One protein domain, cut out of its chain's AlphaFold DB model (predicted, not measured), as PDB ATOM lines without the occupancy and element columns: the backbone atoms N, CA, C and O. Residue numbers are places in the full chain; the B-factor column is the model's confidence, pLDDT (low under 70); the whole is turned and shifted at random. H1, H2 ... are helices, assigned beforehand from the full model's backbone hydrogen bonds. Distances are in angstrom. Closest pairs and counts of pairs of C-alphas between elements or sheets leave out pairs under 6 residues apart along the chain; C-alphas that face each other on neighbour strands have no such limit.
ATOM      1  N   PRO A 131     124.071 119.371  99.112       89.25
ATOM      2  CA  PRO A 131     123.124 120.228  98.398       89.25
ATOM      3  C   PRO A 131     123.790 121.252  97.465       89.25
ATOM      4  O   PRO A 131     123.268 121.525  96.382       89.25
ATOM      5  N   GLN A 132     124.941 121.809  97.855       89.50
ATOM      6  CA  GLN A 132     125.688 122.775  97.042       89.50
ATOM      7  C   GLN A 132     126.251 122.099  95.791       89.50
ATOM      8  O   GLN A 132     126.064 122.609  94.686       89.50
ATOM      9  N   LEU A 133     126.830 120.904  95.949       88.56
ATOM     10  CA  LEU A 133     127.340 120.107  94.834       88.56
ATOM     11  C   LEU A 133     126.227 119.737  93.844       88.56
ATOM     12  O   LEU A 133     126.372 119.945  92.639       88.56
ATOM     13  N   ARG A 134     125.070 119.276  94.341       89.62
ATOM     14  CA  ARG A 134     123.892 118.988  93.498       89.62
ATOM     15  C   ARG A 134     123.442 120.219  92.709       89.62
ATOM     16  O   ARG A 134     123.150 120.120  91.514       89.62
ATOM     17  N   ARG A 135     123.397 121.388  93.359       91.19
ATOM     18  CA  ARG A 135     123.010 122.649  92.712       91.19
ATOM     19  C   ARG A 135     124.017 123.062  91.642       91.19
ATOM     20  O   ARG A 135     123.599 123.475  90.562       91.19
ATOM     21  N   TYR A 136     125.309 122.903  91.914       91.81
ATOM     22  CA  TYR A 136     126.375 123.194  90.964       91.81
ATOM     23  C   TYR A 136     126.312 122.296  89.731       91.81
ATOM     24  O   TYR A 136     126.240 122.819  88.622       91.81
ATOM     25  N   ILE A 137     126.226 120.973  89.909       90.88
ATOM     26  CA  ILE A 137     126.135 120.012  88.797       90.88
ATOM     27  C   ILE A 137     124.924 120.329  87.907       90.88
ATOM     28  O   ILE A 137     125.042 120.386  86.682       90.88
ATOM     29  N   ASN A 138     123.759 120.609  88.504       90.19
ATOM     30  CA  ASN A 138     122.566 120.978  87.741       90.19
ATOM     31  C   ASN A 138     122.735 122.318  87.000       90.19
ATOM     32  O   ASN A 138     122.261 122.465  85.872       90.19
ATOM     33  N   TYR A 139     123.427 123.289  87.605       92.38
ATOM     34  CA  TYR A 139     123.711 124.578  86.978       92.38
ATOM     35  C   TYR A 139     124.647 124.432  85.774       92.38
ATOM     36  O   TYR A 139     124.309 124.885  84.676       92.38
ATOM     37  N   VAL A 140     125.787 123.753  85.949       92.50
ATOM     38  CA  VAL A 140     126.777 123.601  84.875       92.50
ATOM     39  C   VAL A 140     126.239 122.764  83.716       92.50
ATOM     40  O   VAL A 140     126.463 123.120  82.560       92.50
ATOM     41  N   ARG A 141     125.425 121.731  84.001       87.50
ATOM     42  CA  ARG A 141     124.778 120.888  82.978       87.50
ATOM     43  C   ARG A 141     123.875 121.687  82.038       87.50
ATOM     44  O   ARG A 141     123.801 121.372  80.856       87.50
ATOM     45  N   ARG A 142     123.159 122.693  82.554       88.38
ATOM     46  CA  ARG A 142     122.194 123.483  81.767       88.38
ATOM     47  C   ARG A 142     122.846 124.649  81.029       88.38
ATOM     48  O   ARG A 142     122.424 124.966  79.922       88.38
ATOM     49  N   LYS A 143     123.831 125.302  81.652       89.94
ATOM     50  CA  LYS A 143     124.379 126.575  81.167       89.94
ATOM     51  C   LYS A 143     125.528 126.412  80.168       89.94
ATOM     52  O   LYS A 143     125.637 127.224  79.256       89.94
ATOM     53  N   PHE A 144     126.368 125.388  80.321       90.06
ATOM     54  CA  PHE A 144     127.618 125.272  79.567       90.06
ATOM     55  C   PHE A 144     127.527 124.217  78.464       90.06
ATOM     56  O   PHE A 144     127.292 123.031  78.710       90.06
ATOM     57  N   LYS A 145     127.789 124.636  77.226       90.62
ATOM     58  CA  LYS A 145     127.983 123.752  76.069       90.62
ATOM     59  C   LYS A 145     129.365 124.037  75.473       90.62
ATOM     60  O   LYS A 145     129.442 124.788  74.505       90.62
ATOM     61  N   PRO A 146     130.441 123.522  76.094       92.25
ATOM     62  CA  PRO A 146     131.781 123.915  75.710       92.25
ATOM     63  C   PRO A 146     132.146 123.399  74.321       92.25
ATOM     64  O   PRO A 146     131.835 122.258  73.974       92.25
ATOM     65  N   VAL A 147     132.811 124.250  73.543       92.94
ATOM     66  CA  VAL A 147     133.285 123.933  72.189       92.94
ATOM     67  C   VAL A 147     134.755 123.521  72.247       92.94
ATOM     68  O   VAL A 147     135.517 124.011  73.083       92.94
ATOM     69  N   LEU A 148     135.145 122.577  71.390       91.19
ATOM     70  CA  LEU A 148     136.512 122.075  71.328       91.19
ATOM     71  C   LEU A 148     137.444 123.134  70.721       91.19
ATOM     72  O   LEU A 148     137.152 123.679  69.657       91.19
ATOM     73  N   THR A 149     138.563 123.420  71.385       94.62
ATOM     74  CA  THR A 149     139.626 124.258  70.812       94.62
ATOM     75  C   THR A 149     140.508 123.439  69.869       94.62
ATOM     76  O   THR A 149     140.608 122.217  70.003       94.62
ATOM     77  N   LYS A 150     141.209 124.107  68.941       91.81
ATOM     78  CA  LYS A 150     142.139 123.445  68.003       91.81
ATOM     79  C   LYS A 150     143.261 122.682  68.718       91.81
ATOM     80  O   LYS A 150     143.744 121.674  68.212       91.81
ATOM     81  N   GLU A 151     143.691 123.159  69.884       90.12
ATOM     82  CA  GLU A 151     144.713 122.498  70.702       90.12
ATOM     83  C   GLU A 151     144.198 121.176  71.279       90.12
ATOM     84  O   GLU A 151     144.846 120.141  71.129       90.12
ATOM     85  N   ALA A 152     143.002 121.196  71.880       91.31
ATOM     86  CA  ALA A 152     142.351 120.003  72.411       91.31
ATOM     87  C   ALA A 152     142.041 118.982  71.302       91.31
ATOM     88  O   ALA A 152     142.268 117.787  71.485       91.31
ATOM     89  N   GLU A 153     141.595 119.452  70.134       91.75
ATOM     90  CA  GLU A 153     141.360 118.617  68.953       91.75
ATOM     91  C   GLU A 153     142.626 117.861  68.532       91.75
ATOM     92  O   GLU A 153     142.607 116.636  68.434       91.75
ATOM     93  N   ARG A 154     143.758 118.565  68.383       90.88
ATOM     94  CA  ARG A 154     145.049 117.946  68.031       90.88
ATOM     95  C   ARG A 154     145.459 116.855  69.019       90.88
ATOM     96  O   ARG A 154     145.949 115.809  68.590       90.88
ATOM     97  N   VAL A 155     145.265 117.083  70.319       89.88
ATOM     98  CA  VAL A 155     145.610 116.110  71.366       89.88
ATOM     99  C   VAL A 155     144.731 114.863  71.269       89.88
ATOM    100  O   VAL A 155     145.260 113.752  71.203       89.88
ATOM    101  N   ILE A 156     143.409 115.037  71.183       90.69
ATOM    102  CA  ILE A 156     142.454 113.925  71.090       90.69
ATOM    103  C   ILE A 156     142.691 113.114  69.806       90.69
ATOM    104  O   ILE A 156     142.766 111.884  69.859       90.69
ATOM    105  N   SER A 157     142.864 113.780  68.660       89.25
ATOM    106  CA  SER A 157     143.145 113.115  67.383       89.25
ATOM    107  C   SER A 157     144.461 112.340  67.418       89.25
ATOM    108  O   SER A 157     144.505 111.191  66.978       89.25
ATOM    109  N   SER A 158     145.526 112.920  67.981       87.88
ATOM    110  CA  SER A 158     146.823 112.239  68.100       87.88
ATOM    111  C   SER A 158     146.721 110.980  68.962       87.88
ATOM    112  O   SER A 158     147.232 109.928  68.571       87.88
ATOM    113  N   TYR A 159     146.005 111.055  70.088       87.00
ATOM    114  CA  TYR A 159     145.761 109.899  70.951       87.00
ATOM    115  C   TYR A 159     144.945 108.811  70.240       87.00
ATOM    116  O   TYR A 159     145.322 107.641  70.250       87.00
ATOM    117  N   TYR A 160     143.877 109.190  69.534       86.50
ATOM    118  CA  TYR A 160     143.081 108.250  68.745       86.50
ATOM    119  C   TYR A 160     143.916 107.536  67.666       86.50
ATOM    120  O   TYR A 160     143.822 106.316  67.500       86.50
ATOM    121  N   HIS A 161     144.778 108.266  66.950       85.44
ATOM    122  CA  HIS A 161     145.685 107.673  65.965       85.44
ATOM    123  C   HIS A 161     146.706 106.725  66.596       85.44
ATOM    124  O   HIS A 161     146.979 105.669  66.021       85.44
ATOM    125  N   LEU A 162     147.252 107.074  67.763       82.81
ATOM    126  CA  LEU A 162     148.148 106.201  68.518       82.81
ATOM    127  C   LEU A 162     147.439 104.888  68.881       82.81
ATOM    128  O   LEU A 162     147.952 103.811  68.579       82.81
ATOM    129  N   GLN A 163     146.221 104.971  69.416       79.69
ATOM    130  CA  GLN A 163     145.450 103.794  69.813       79.69
ATOM    131  C   GLN A 163     145.071 102.895  68.625       79.69
ATOM    132  O   GLN A 163     145.046 101.670  68.748       79.69
ATOM    133  N   ARG A 164     144.813 103.485  67.449       78.56
ATOM    134  CA  ARG A 164     144.557 102.747  66.196       78.56
ATOM    135  C   ARG A 164     145.786 101.983  65.703       78.56
ATOM    136  O   ARG A 164     145.624 100.903  65.146       78.56
ATOM    137  N   LYS A 165     146.995 102.518  65.906       77.94
ATOM    138  CA  LYS A 165     148.255 101.850  65.527       77.94
ATOM    139  C   LYS A 165     148.603 100.690  66.462       77.94
ATOM    140  O   LYS A 165     149.115  99.681  65.995       77.94
ATOM    141  N   SER A 166     148.279 100.808  67.747       70.50
ATOM    142  CA  SER A 166     148.563  99.790  68.774       70.50
ATOM    143  C   SER A 166     147.561  98.619  68.810       70.50
ATOM    144  O   SER A 166     147.624  97.776  69.699       70.50
ATOM    145  N   GLY A 167     146.590  98.578  67.889       58.16
ATOM    146  CA  GLY A 167     145.326  97.836  68.003       58.16
ATOM    147  C   GLY A 167     145.344  96.303  67.884       58.16
ATOM    148  O   GLY A 167     144.346  95.755  67.426       58.16
ATOM    149  N   THR A 168     146.397  95.587  68.287       52.88
ATOM    150  CA  THR A 168     146.452  94.114  68.166       52.88
ATOM    151  C   THR A 168     145.693  93.351  69.262       52.88
ATOM    152  O   THR A 168     145.172  92.281  68.973       52.88
ATOM    153  N   HIS A 169     145.552  93.887  70.484       51.66
ATOM    154  CA  HIS A 169     144.932  93.153  71.611       51.66
ATOM    155  C   HIS A 169     143.532  93.641  72.041       51.66
ATOM    156  O   HIS A 169     142.812  92.910  72.709       51.66
ATOM    157  N   ASN A 170     143.103  94.849  71.649       55.69
ATOM    158  CA  ASN A 170     141.839  95.464  72.100       55.69
ATOM    159  C   ASN A 170     141.031  96.100  70.946       55.69
ATOM    160  O   ASN A 170     140.351  97.112  71.126       55.69
ATOM    161  N   ALA A 171     141.089  95.507  69.748       52.69
ATOM    162  CA  ALA A 171     140.467  96.037  68.526       52.69
ATOM    163  C   ALA A 171     138.959  96.338  68.655       52.69
ATOM    164  O   ALA A 171     138.455  97.243  67.994       52.69
ATOM    165  N   ALA A 172     138.248  95.636  69.546       53.94
ATOM    166  CA  ALA A 172     136.826  95.865  69.806       53.94
ATOM    167  C   ALA A 172     136.515  97.253  70.409       53.94
ATOM    168  O   ALA A 172     135.392  97.733  70.263       53.94
ATOM    169  N   ARG A 173     137.485  97.908  71.070       62.66
ATOM    170  CA  ARG A 173     137.291  99.210  71.738       62.66
ATOM    171  C   ARG A 173     137.757 100.411  70.914       62.66
ATOM    172  O   ARG A 173     137.186 101.487  71.059       62.66
ATOM    173  N   THR A 174     138.713 100.249  69.999       66.06
ATOM    174  CA  THR A 174     139.249 101.361  69.190       66.06
ATOM    175  C   THR A 174     138.348 101.691  67.991       66.06
ATOM    176  O   THR A 174     138.700 101.467  66.830       66.06
ATOM    177  N   THR A 175     137.155 102.210  68.275       73.06
ATOM    178  CA  THR A 175     136.130 102.561  67.278       73.06
ATOM    179  C   THR A 175     135.918 104.072  67.194       73.06
ATOM    180  O   THR A 175     136.429 104.831  68.013       73.06
ATOM    181  N   VAL A 176     135.118 104.529  66.225       81.69
ATOM    182  CA  VAL A 176     134.679 105.936  66.149       81.69
ATOM    183  C   VAL A 176     133.955 106.366  67.433       81.69
ATOM    184  O   VAL A 176     134.106 107.511  67.853       81.69
ATOM    185  N   ARG A 177     133.269 105.439  68.122       83.12
ATOM    186  CA  ARG A 177     132.628 105.720  69.416       83.12
ATOM    187  C   ARG A 177     133.638 106.153  70.469       83.12
ATOM    188  O   ARG A 177     133.375 107.123  71.150       83.12
ATOM    189  N   MET A 178     134.820 105.536  70.522       84.69
ATOM    190  CA  MET A 178     135.886 105.934  71.452       84.69
ATOM    191  C   MET A 178     136.275 107.409  71.283       84.69
ATOM    192  O   MET A 178     136.497 108.114  72.265       84.69
ATOM    193  N   LEU A 179     136.345 107.890  70.035       88.44
ATOM    194  CA  LEU A 179     136.627 109.296  69.748       88.44
ATOM    195  C   LEU A 179     135.486 110.204  70.232       88.44
ATOM    196  O   LEU A 179     135.743 111.232  70.856       88.44
ATOM    197  N   GLU A 180     134.232 109.811  69.997       89.25
ATOM    198  CA  GLU A 180     133.074 110.527  70.542       89.25
ATOM    199  C   GLU A 180     133.077 110.544  72.075       89.25
ATOM    200  O   GLU A 180     132.816 111.594  72.666       89.25
ATOM    201  N   SER A 181     133.422 109.428  72.725       90.50
ATOM    202  CA  SER A 181     133.551 109.318  74.180       90.50
ATOM    203  C   SER A 181     134.609 110.288  74.708       90.50
ATOM    204  O   SER A 181     134.334 111.035  75.642       90.50
ATOM    205  N   LEU A 182     135.787 110.363  74.075       91.25
ATOM    206  CA  LEU A 182     136.842 111.315  74.451       91.25
ATOM    207  C   LEU A 182     136.359 112.768  74.372       91.25
ATOM    208  O   LEU A 182     136.595 113.549  75.294       91.25
ATOM    209  N   ILE A 183     135.637 113.130  73.306       92.94
ATOM    210  CA  ILE A 183     135.062 114.473  73.155       92.94
ATOM    211  C   ILE A 183     134.022 114.738  74.252       92.94
ATOM    212  O   ILE A 183     134.048 115.801  74.876       92.94
ATOM    213  N   ARG A 184     133.124 113.780  74.525       92.75
ATOM    214  CA  ARG A 184     132.100 113.897  75.579       92.75
ATOM    215  C   ARG A 184     132.730 114.062  76.962       92.75
ATOM    216  O   ARG A 184     132.281 114.922  77.719       92.75
ATOM    217  N   LEU A 185     133.777 113.296  77.272       93.25
ATOM    218  CA  LEU A 185     134.512 113.375  78.537       93.25
ATOM    219  C   LEU A 185     135.250 114.709  78.682       93.25
ATOM    220  O   LEU A 185     135.124 115.359  79.719       93.25
ATOM    221  N   ALA A 186     135.936 115.176  77.637       94.50
ATOM    222  CA  ALA A 186     136.635 116.461  77.668       94.50
ATOM    223  C   ALA A 186     135.654 117.637  77.838       94.50
ATOM    224  O   ALA A 186     135.886 118.551  78.633       94.50
ATOM    225  N   GLN A 187     134.501 117.590  77.161       94.12
ATOM    226  CA  GLN A 187     133.421 118.557  77.365       94.12
ATOM    227  C   GLN A 187     132.829 118.475  78.777       94.12
ATOM    228  O   GLN A 187     132.528 119.511  79.369       94.12
ATOM    229  N   ALA A 188     132.648 117.273  79.330       93.00
ATOM    230  CA  ALA A 188     132.152 117.088  80.692       93.00
ATOM    231  C   ALA A 188     133.122 117.669  81.734       93.00
ATOM    232  O   ALA A 188     132.679 118.386  82.632       93.00
ATOM    233  N   HIS A 189     134.428 117.447  81.564       92.81
ATOM    234  CA  HIS A 189     135.466 118.025  82.416       92.81
ATOM    235  C   HIS A 189     135.475 119.559  82.336       92.81
ATOM    236  O   HIS A 189     135.408 120.235  83.363       92.81
ATOM    237  N   ALA A 190     135.427 120.131  81.128       93.25
ATOM    238  CA  ALA A 190     135.356 121.582  80.944       93.25
ATOM    239  C   ALA A 190     134.102 122.200  81.600       93.25
ATOM    240  O   ALA A 190     134.189 123.260  82.226       93.25
ATOM    241  N   ARG A 191     132.942 121.523  81.524       92.50
ATOM    242  CA  ARG A 191     131.713 121.941  82.235       92.50
ATOM    243  C   ARG A 191     131.909 121.937  83.747       92.50
ATOM    244  O   ARG A 191     131.483 122.880  84.410       92.50
ATOM    245  N   LEU A 192     132.542 120.894  84.285       91.56
ATOM    246  CA  LEU A 192     132.823 120.772  85.715       91.56
ATOM    247  C   LEU A 192     133.774 121.871  86.202       91.56
ATOM    248  O   LEU A 192     133.575 122.388  87.297       91.56
ATOM    249  N   MET A 193     134.717 122.300  85.361       89.94
ATOM    250  CA  MET A 193     135.653 123.402  85.630       89.94
ATOM    251  C   MET A 193     135.089 124.800  85.310       89.94
ATOM    252  O   MET A 193     135.837 125.777  85.318       89.94
ATOM    253  N   PHE A 194     133.785 124.919  85.021       91.00
ATOM    254  CA  PHE A 194     133.102 126.185  84.718       91.00
ATOM    255  C   PHE A 194     133.627 126.908  83.457       91.00
ATOM    256  O   PHE A 194     133.680 128.138  83.396       91.00
ATOM    257  N   ARG A 195     134.026 126.157  82.422       90.69
ATOM    258  CA  ARG A 195     134.593 126.693  81.171       90.69
ATOM    259  C   ARG A 195     133.628 126.537  79.990       90.69
ATOM    260  O   ARG A 195     132.919 125.540  79.874       90.69
ATOM    261  N   ASN A 196     133.630 127.524  79.088       91.56
ATOM    262  CA  ASN A 196     132.873 127.510  77.821       91.56
ATOM    263  C   ASN A 196     133.676 126.950  76.634       91.56
ATOM    264  O   ASN A 196     133.139 126.797  75.541       91.56
ATOM    265  N   GLU A 197     134.949 126.637  76.839       93.88
ATOM    266  CA  GLU A 197     135.843 126.107  75.815       93.88
ATOM    267  C   GLU A 197     136.653 124.970  76.427       93.88
ATOM    268  O   GLU A 197     137.088 125.064  77.579       93.88
ATOM    269  N   VAL A 198     136.831 123.893  75.665       93.81
ATOM    270  CA  VAL A 198     137.631 122.739  76.081       93.81
ATOM    271  C   VAL A 198     139.094 123.045  75.800       93.81
ATOM    272  O   VAL A 198     139.479 123.214  74.640       93.81
ATOM    273  N   ARG A 199     139.910 123.116  76.850       92.19
ATOM    274  CA  ARG A 199     141.353 123.361  76.749       92.19
ATOM    275  C   ARG A 199     142.125 122.054  76.589       92.19
ATOM    276  O   ARG A 199     141.593 120.967  76.806       92.19
ATOM    277  N   GLN A 200     143.412 122.176  76.278       89.69
ATOM    278  CA  GLN A 200     144.346 121.050  76.228       89.69
ATOM    279  C   GLN A 200     144.317 120.195  77.511       89.69
ATOM    280  O   GLN A 200     144.221 118.974  77.427       89.69
ATOM    281  N   LEU A 201     144.296 120.832  78.685       88.06
ATOM    282  CA  LEU A 201     144.201 120.148  79.982       88.06
ATOM    283  C   LEU A 201     142.951 119.264  80.114       88.06
ATOM    284  O   LEU A 201     143.029 118.160  80.644       88.06
ATOM    285  N   ASP A 202     141.805 119.719  79.601       91.50
ATOM    286  CA  ASP A 202     140.547 118.967  79.677       91.50
ATOM    287  C   ASP A 202     140.589 117.721  78.770       91.50
ATOM    288  O   ASP A 202     140.057 116.668  79.122       91.50
ATOM    289  N   ALA A 203     141.269 117.820  77.621       91.00
ATOM    290  CA  ALA A 203     141.528 116.677  76.744       91.00
ATOM    291  C   ALA A 203     142.475 115.657  77.393       91.00
ATOM    292  O   ALA A 203     142.263 114.454  77.271       91.00
ATOM    293  N   ILE A 204     143.497 116.127  78.107       87.69
ATOM    294  CA  ILE A 204     144.448 115.269  78.825       87.69
ATOM    295  C   ILE A 204     143.747 114.522  79.962       87.69
ATOM    296  O   ILE A 204     143.929 113.313  80.092       87.69
ATOM    297  N   ALA A 205     142.897 115.204  80.735       87.62
ATOM    298  CA  ALA A 205     142.094 114.569  81.777       87.62
ATOM    299  C   ALA A 205     141.165 113.487  81.196       87.62
ATOM    300  O   ALA A 205     141.075 112.387  81.738       87.62
ATOM    301  N   ALA A 206     140.527 113.755  80.053       90.38
ATOM    302  CA  ALA A 206     139.703 112.766  79.359       90.38
ATOM    303  C   ALA A 206     140.508 111.538  78.894       90.38
ATOM    304  O   ALA A 206     140.033 110.410  79.032       90.38
ATOM    305  N   ILE A 207     141.728 111.745  78.382       87.12
ATOM    306  CA  ILE A 207     142.649 110.657  78.021       87.12
ATOM    307  C   ILE A 207     143.008 109.831  79.257       87.12
ATOM    308  O   ILE A 207     142.917 108.611  79.203       87.12
ATOM    309  N   LEU A 208     143.336 110.469  80.383       83.19
ATOM    310  CA  LEU A 208     143.657 109.767  81.627       83.19
ATOM    311  C   LEU A 208     142.496 108.880  82.109       83.19
ATOM    312  O   LEU A 208     142.709 107.727  82.494       83.19
ATOM    313  N   CYS A 209     141.262 109.391  82.055       84.31
ATOM    314  CA  CYS A 209     140.072 108.607  82.384       84.31
ATOM    315  C   CYS A 209     139.893 107.415  81.434       84.31
ATOM    316  O   CYS A 209     139.598 106.309  81.887       84.31
ATOM    317  N   MET A 210     140.092 107.622  80.128       83.25
ATOM    318  CA  MET A 210     140.010 106.550  79.134       83.25
ATOM    319  C   MET A 210     141.092 105.490  79.369       83.25
ATOM    320  O   MET A 210     140.807 104.300  79.338       83.25
ATOM    321  N   GLU A 211     142.322 105.888  79.676       78.38
ATOM    322  CA  GLU A 211     143.396 104.936  79.964       78.38
ATOM    323  C   GLU A 211     143.160 104.133  81.230       78.38
ATOM    324  O   GLU A 211     143.424 102.937  81.243       78.38
ATOM    325  N   SER A 212     142.587 104.758  82.258       75.62
ATOM    326  CA  SER A 212     142.186 104.051  83.477       75.62
ATOM    327  C   SER A 212     141.113 102.990  83.191       75.62
ATOM    328  O   SER A 212     141.002 102.004  83.913       75.62
ATOM    329  N   SER A 213     140.344 103.154  82.109       75.69
ATOM    330  CA  SER A 213     139.395 102.151  81.616       75.69
ATOM    331  C   SER A 213     140.035 101.060  80.740       75.69
ATOM    332  O   SER A 213     139.541  99.928  80.652       75.69
ATOM    333  N   MET A 214     141.134 101.372  80.057       67.50
ATOM    334  CA  MET A 214     141.850 100.431  79.204       67.50
ATOM    335  C   MET A 214     142.879  99.686  80.055       67.50
ATOM    336  O   MET A 214     144.019 100.105  80.170       67.50
ATOM    337  N   THR A 215     142.474  98.548  80.621       56.78
ATOM    338  CA  THR A 215     143.220  97.642  81.528       56.78
ATOM    339  C   THR A 215     144.603  97.159  81.035       56.78
ATOM    340  O   THR A 215     145.217  96.301  81.658       56.78
ATOM    341  N   THR A 216     145.116  97.660  79.910       47.56
ATOM    342  CA  THR A 216     146.395  97.274  79.313       47.56
ATOM    343  C   THR A 216     147.349  98.469  79.343       47.56
ATOM    344  O   THR A 216     147.241  99.359  78.506       47.56
ATOM    345  N   SER A 217     148.280  98.453  80.303       46.34
ATOM    346  CA  SER A 217     149.373  99.420  80.509       46.34
ATOM    347  C   SER A 217     148.956 100.900  80.468       46.34
ATOM    348  O   SER A 217     149.040 101.518  79.400       46.34
ATOM    349  N   PRO A 218     148.582 101.508  81.613       48.34
ATOM    350  CA  PRO A 218     148.372 102.955  81.671       48.34
ATOM    351  C   PRO A 218     149.607 103.700  81.128       48.34
ATOM    352  O   PRO A 218     150.748 103.306  81.381       48.34
ATOM    353  N   ILE A 219     149.422 104.780  80.349       42.69
ATOM    354  CA  ILE A 219     150.558 105.608  79.893       42.69
ATOM    355  C   ILE A 219     151.249 106.251  81.096       42.69
ATOM    356  O   ILE A 219     152.458 106.503  81.060       42.69
ATOM    357  N   VAL A 220     150.480 106.495  82.154       44.34
ATOM    358  CA  VAL A 220     150.942 107.052  83.412       44.34
ATOM    359  C   VAL A 220     150.994 105.937  84.455       44.34
ATOM    360  O   VAL A 220     149.996 105.611  85.086       44.34
ATOM    361  N   ASP A 221     152.196 105.416  84.688       41.97
ATOM    362  CA  ASP A 221     152.543 104.426  85.725       41.97
ATOM    363  C   ASP A 221     152.347 104.945  87.176       41.97
ATOM    364  O   ASP A 221     152.937 104.441  88.122       41.97
ATOM    365  N   ILE A 222     151.573 106.026  87.362       40.66
ATOM    366  CA  ILE A 222     151.273 106.624  88.674       40.66
ATOM    367  C   ILE A 222     149.958 106.074  89.241       40.66
ATOM    368  O   ILE A 222     149.794 106.040  90.456       40.66
ATOM    369  N   VAL A 223     149.031 105.597  88.404       40.50
ATOM    370  CA  VAL A 223     147.750 105.062  88.891       40.50
ATOM    371  C   VAL A 223     147.869 103.550  89.057       40.50
ATOM    372  O   VAL A 223     147.336 102.769  88.272       40.50
ATOM    373  N   GLY A 224     148.625 103.123  90.067       41.19
ATOM    374  CA  GLY A 224     148.576 101.737  90.518       41.19
ATOM    375  C   GLY A 224     147.175 101.443  91.037       41.19
ATOM    376  O   GLY A 224     146.863 101.896  92.120       41.19
ATOM    377  N   ASN A 225     146.353 100.703  90.288       49.62
ATOM    378  CA  ASN A 225     144.924 100.475  90.539       49.62
ATOM    379  C   ASN A 225     144.106 101.770  90.744       49.62
ATOM    380  O   ASN A 225     144.432 102.642  91.541       49.62
ATOM    381  N   ALA A 226     142.929 101.863  90.125       50.50
ATOM    382  CA  ALA A 226     141.957 102.919  90.451       50.50
ATOM    383  C   ALA A 226     141.598 102.982  91.961       50.50
ATOM    384  O   ALA A 226     141.007 103.953  92.418       50.50
ATOM    385  N   LEU A 227     141.968 101.945  92.720       49.06
ATOM    386  CA  LEU A 227     141.786 101.799  94.159       49.06
ATOM    387  C   LEU A 227     142.841 102.519  95.013       49.06
ATOM    388  O   LEU A 227     142.550 102.801  96.169       49.06
ATOM    389  N   HIS A 228     144.038 102.827  94.489       52.25
ATOM    390  CA  HIS A 228     145.138 103.378  95.300       52.25
ATOM    391  C   HIS A 228     145.555 104.806  94.918       52.25
ATOM    392  O   HIS A 228     146.681 105.224  95.202       52.25
ATOM    393  N   SER A 229     144.681 105.577  94.263       55.78
ATOM    394  CA  SER A 229     144.976 106.979  93.961       55.78
ATOM    395  C   SER A 229     145.028 107.802  95.251       55.78
ATOM    396  O   SER A 229     144.005 107.992  95.912       55.78
ATOM    397  N   ASN A 230     146.205 108.323  95.593       55.81
ATOM    398  CA  ASN A 230     146.342 109.291  96.677       55.81
ATOM    399  C   ASN A 230     145.990 110.694  96.175       55.81
ATOM    400  O   ASN A 230     146.466 111.114  95.122       55.81
ATOM    401  N   PHE A 231     145.209 111.439  96.959       58.22
ATOM    402  CA  PHE A 231     145.040 112.874  96.741       58.22
ATOM    403  C   PHE A 231     146.356 113.576  97.076       58.22
ATOM    404  O   PHE A 231     146.835 113.510  98.211       58.22
ATOM    405  N   THR A 232     146.975 114.200  96.078       60.34
ATOM    406  CA  THR A 232     148.205 114.967  96.267       60.34
ATOM    407  C   THR A 232     147.932 116.263  97.031       60.34
ATOM    408  O   THR A 232     146.818 116.785  97.047       60.34
ATOM    409  N   VAL A 233     148.969 116.783  97.695       61.16
ATOM    410  CA  VAL A 233     148.898 118.039  98.464       61.16
ATOM    411  C   VAL A 233     148.710 119.253  97.539       61.16
ATOM    412  O   VAL A 233     148.149 120.258  97.966       61.16
ATOM    413  N   ASP A 234     149.136 119.149  96.272       72.62
ATOM    414  CA  ASP A 234     148.934 120.170  95.241       72.62
ATOM    415  C   ASP A 234     148.407 119.538  93.932       72.62
ATOM    416  O   ASP A 234     149.188 118.962  93.162       72.62
ATOM    417  N   PRO A 235     147.093 119.637  93.660       70.31
ATOM    418  CA  PRO A 235     146.489 119.049  92.469       70.31
ATOM    419  C   PRO A 235     146.948 119.730  91.172       70.31
ATOM    420  O   PRO A 235     147.019 119.076  90.130       70.31
ATOM    421  N   ASP A 236     147.297 121.020  91.200       75.94
ATOM    422  CA  ASP A 236     147.649 121.764  89.984       75.94
ATOM    423  C   ASP A 236     149.022 121.341  89.437       75.94
ATOM    424  O   ASP A 236     149.217 121.241  88.219       75.94
ATOM    425  N   GLU A 237     149.980 121.050  90.318       76.06
ATOM    426  CA  GLU A 237     151.288 120.502  89.932       76.06
ATOM    427  C   GLU A 237     151.184 119.070  89.389       76.06
ATOM    428  O   GLU A 237     151.895 118.698  88.443       76.06
ATOM    429  N   GLU A 238     150.256 118.272  89.918       74.44
ATOM    430  CA  GLU A 238     149.981 116.937  89.395       74.44
ATOM    431  C   GLU A 238     149.435 117.005  87.963       74.44
ATOM    432  O   GLU A 238     149.977 116.339  87.072       74.44
ATOM    433  N   TYR A 239     148.452 117.875  87.705       74.19
ATOM    434  CA  TYR A 239     147.911 118.090  86.360       74.19
ATOM    435  C   TYR A 239     149.002 118.479  85.357       74.19
ATOM    436  O   TYR A 239     149.074 117.897  84.272       74.19
ATOM    437  N   LYS A 240     149.906 119.401  85.718       78.88
ATOM    438  CA  LYS A 240     151.038 119.793  84.853       78.88
ATOM    439  C   LYS A 240     151.996 118.633  84.591       78.88
ATOM    440  O   LYS A 240     152.552 118.502  83.497       78.88
ATOM    441  N   THR A 241     152.231 117.796  85.597       79.06
ATOM    442  CA  THR A 241     153.126 116.641  85.478       79.06
ATOM    443  C   THR A 241     152.529 115.578  84.559       79.06
ATOM    444  O   THR A 241     153.227 115.055  83.684       79.06
ATOM    445  N   GLN A 242     151.237 115.286  84.714       74.56
ATOM    446  CA  GLN A 242     150.492 114.370  83.851       74.56
ATOM    447  C   GLN A 242     150.421 114.897  82.411       74.56
ATOM    448  O   GLN A 242     150.707 114.153  81.470       74.56
ATOM    449  N   GLU A 243     150.162 116.195  82.238       78.69
ATOM    450  CA  GLU A 243     150.178 116.873  80.940       78.69
ATOM    451  C   GLU A 243     151.514 116.683  80.217       78.69
ATOM    452  O   GLU A 243     151.544 116.191  79.088       78.69
ATOM    453  N   LYS A 244     152.638 116.981  80.877       81.56
ATOM    454  CA  LYS A 244     153.971 116.815  80.275       81.56
ATOM    455  C   LYS A 244     154.244 115.369  79.854       81.56
ATOM    456  O   LYS A 244     154.824 115.145  78.791       81.56
ATOM    457  N   LYS A 245     153.836 114.384  80.664       79.50
ATOM    458  CA  LYS A 245     154.022 112.955  80.355       79.50
ATOM    459  C   LYS A 245     153.220 112.533  79.126       79.50
ATOM    460  O   LYS A 245     153.783 111.909  78.222       79.50
ATOM    461  N   ILE A 246     151.943 112.904  79.074       79.06
ATOM    462  CA  ILE A 246     151.044 112.546  77.972       79.06
ATOM    463  C   ILE A 246     151.482 113.248  76.680       79.06
ATOM    464  O   ILE A 246     151.635 112.590  75.653       79.06
ATOM    465  N   LEU A 247     151.811 114.544  76.727       81.44
ATOM    466  CA  LEU A 247     152.288 115.282  75.550       81.44
ATOM    467  C   LEU A 247     153.603 114.730  74.994       81.44
ATOM    468  O   LEU A 247     153.731 114.561  73.779       81.44
ATOM    469  N   LYS A 248     154.552 114.369  75.869       81.38
ATOM    470  CA  LYS A 248     155.814 113.737  75.460       81.38
ATOM    471  C   LYS A 248     155.571 112.421  74.719       81.38
ATOM    472  O   LYS A 248     156.233 112.164  73.718       81.38
ATOM    473  N   LYS A 249     154.624 111.597  75.181       73.56
ATOM    474  CA  LYS A 249     154.317 110.301  74.552       73.56
ATOM    475  C   LYS A 249     153.503 110.438  73.265       73.56
ATOM    476  O   LYS A 249     153.669 109.630  72.359       73.56
ATOM    477  N   LEU A 250     152.682 111.484  73.156       76.31
ATOM    478  CA  LEU A 250     151.976 111.841  71.922       76.31
ATOM    479  C   LEU A 250     152.889 112.499  70.873       76.31
ATOM    480  O   LEU A 250     152.458 112.697  69.740       76.31
ATOM    481  N   GLY A 251     154.138 112.834  71.223       70.69
ATOM    482  CA  GLY A 251     155.079 113.494  70.316       70.69
ATOM    483  C   GLY A 251     154.683 114.931  69.962       70.69
ATOM    484  O   GLY A 251     155.156 115.465  68.964       70.69
TER     485      GLY A 251
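Overview. This is residues 131 to 251 of the 257 residues of the protein "DNA helicase" of Zea mays (UniProt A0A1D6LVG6). Look for a core helix, H4, with H2, H3 and H5 packed round it mostly crosswise, while H1 sits at one end of the longest axis and packs on H3 alone. A long link loops out between H4 and H5, and residues 231 to 238 stick out. The printed part has 121 residues with five named helices, H1 to H5 in order, and no named strand: the class is all helix. It is compact, with a radius of gyration of the C-alphas of 15.0 A and spans of 45 by 32 by 25 A.

Arrangement. Start at H1, residues 131 to 143, which touches H3, residues 176 to 192, at Val 140 and Arg 191, their closest C-alphas, 5.8 A apart. H2, residues 150 to 165, forms a helical hairpin with H3, at a steep tilt of 36 degrees, only just past shallow; their closest C-alphas, of Tyr 160 and Leu 179, are 6.6 A apart. H3 touches H4, residues 200 to 213, at a steep tilt of 58 degrees, closest at the C-alphas of Ala 186 and Ala 203, 5.0 A. H5, residues 235 to 250, is about perpendicular to H4 at 80 degrees; they touch, closest at the C-alphas of Ile 204 and Glu 243, 6.3 A. In H1 to H5 every O i to N i+4 pair is within hydrogen-bond range.

Along the chain. Find C-alpha 131 at (123.124, 120.228, 98.398), where H1 begins its 18.4 A. H2 runs 22.6 A, H3 24.6 A, H4 20.3 A, and H5 22.5 A to C-alpha 250 at (151.976, 111.841, 71.922).

Size, cuts and confidence. The two C-alphas farthest apart, of Pro 131 and Thr 168, are 46.3 A apart. The printed part has no cut; H4 to H5 is the long link. In residues 167 to 174 and 214 to 233 pLDDT is under 70.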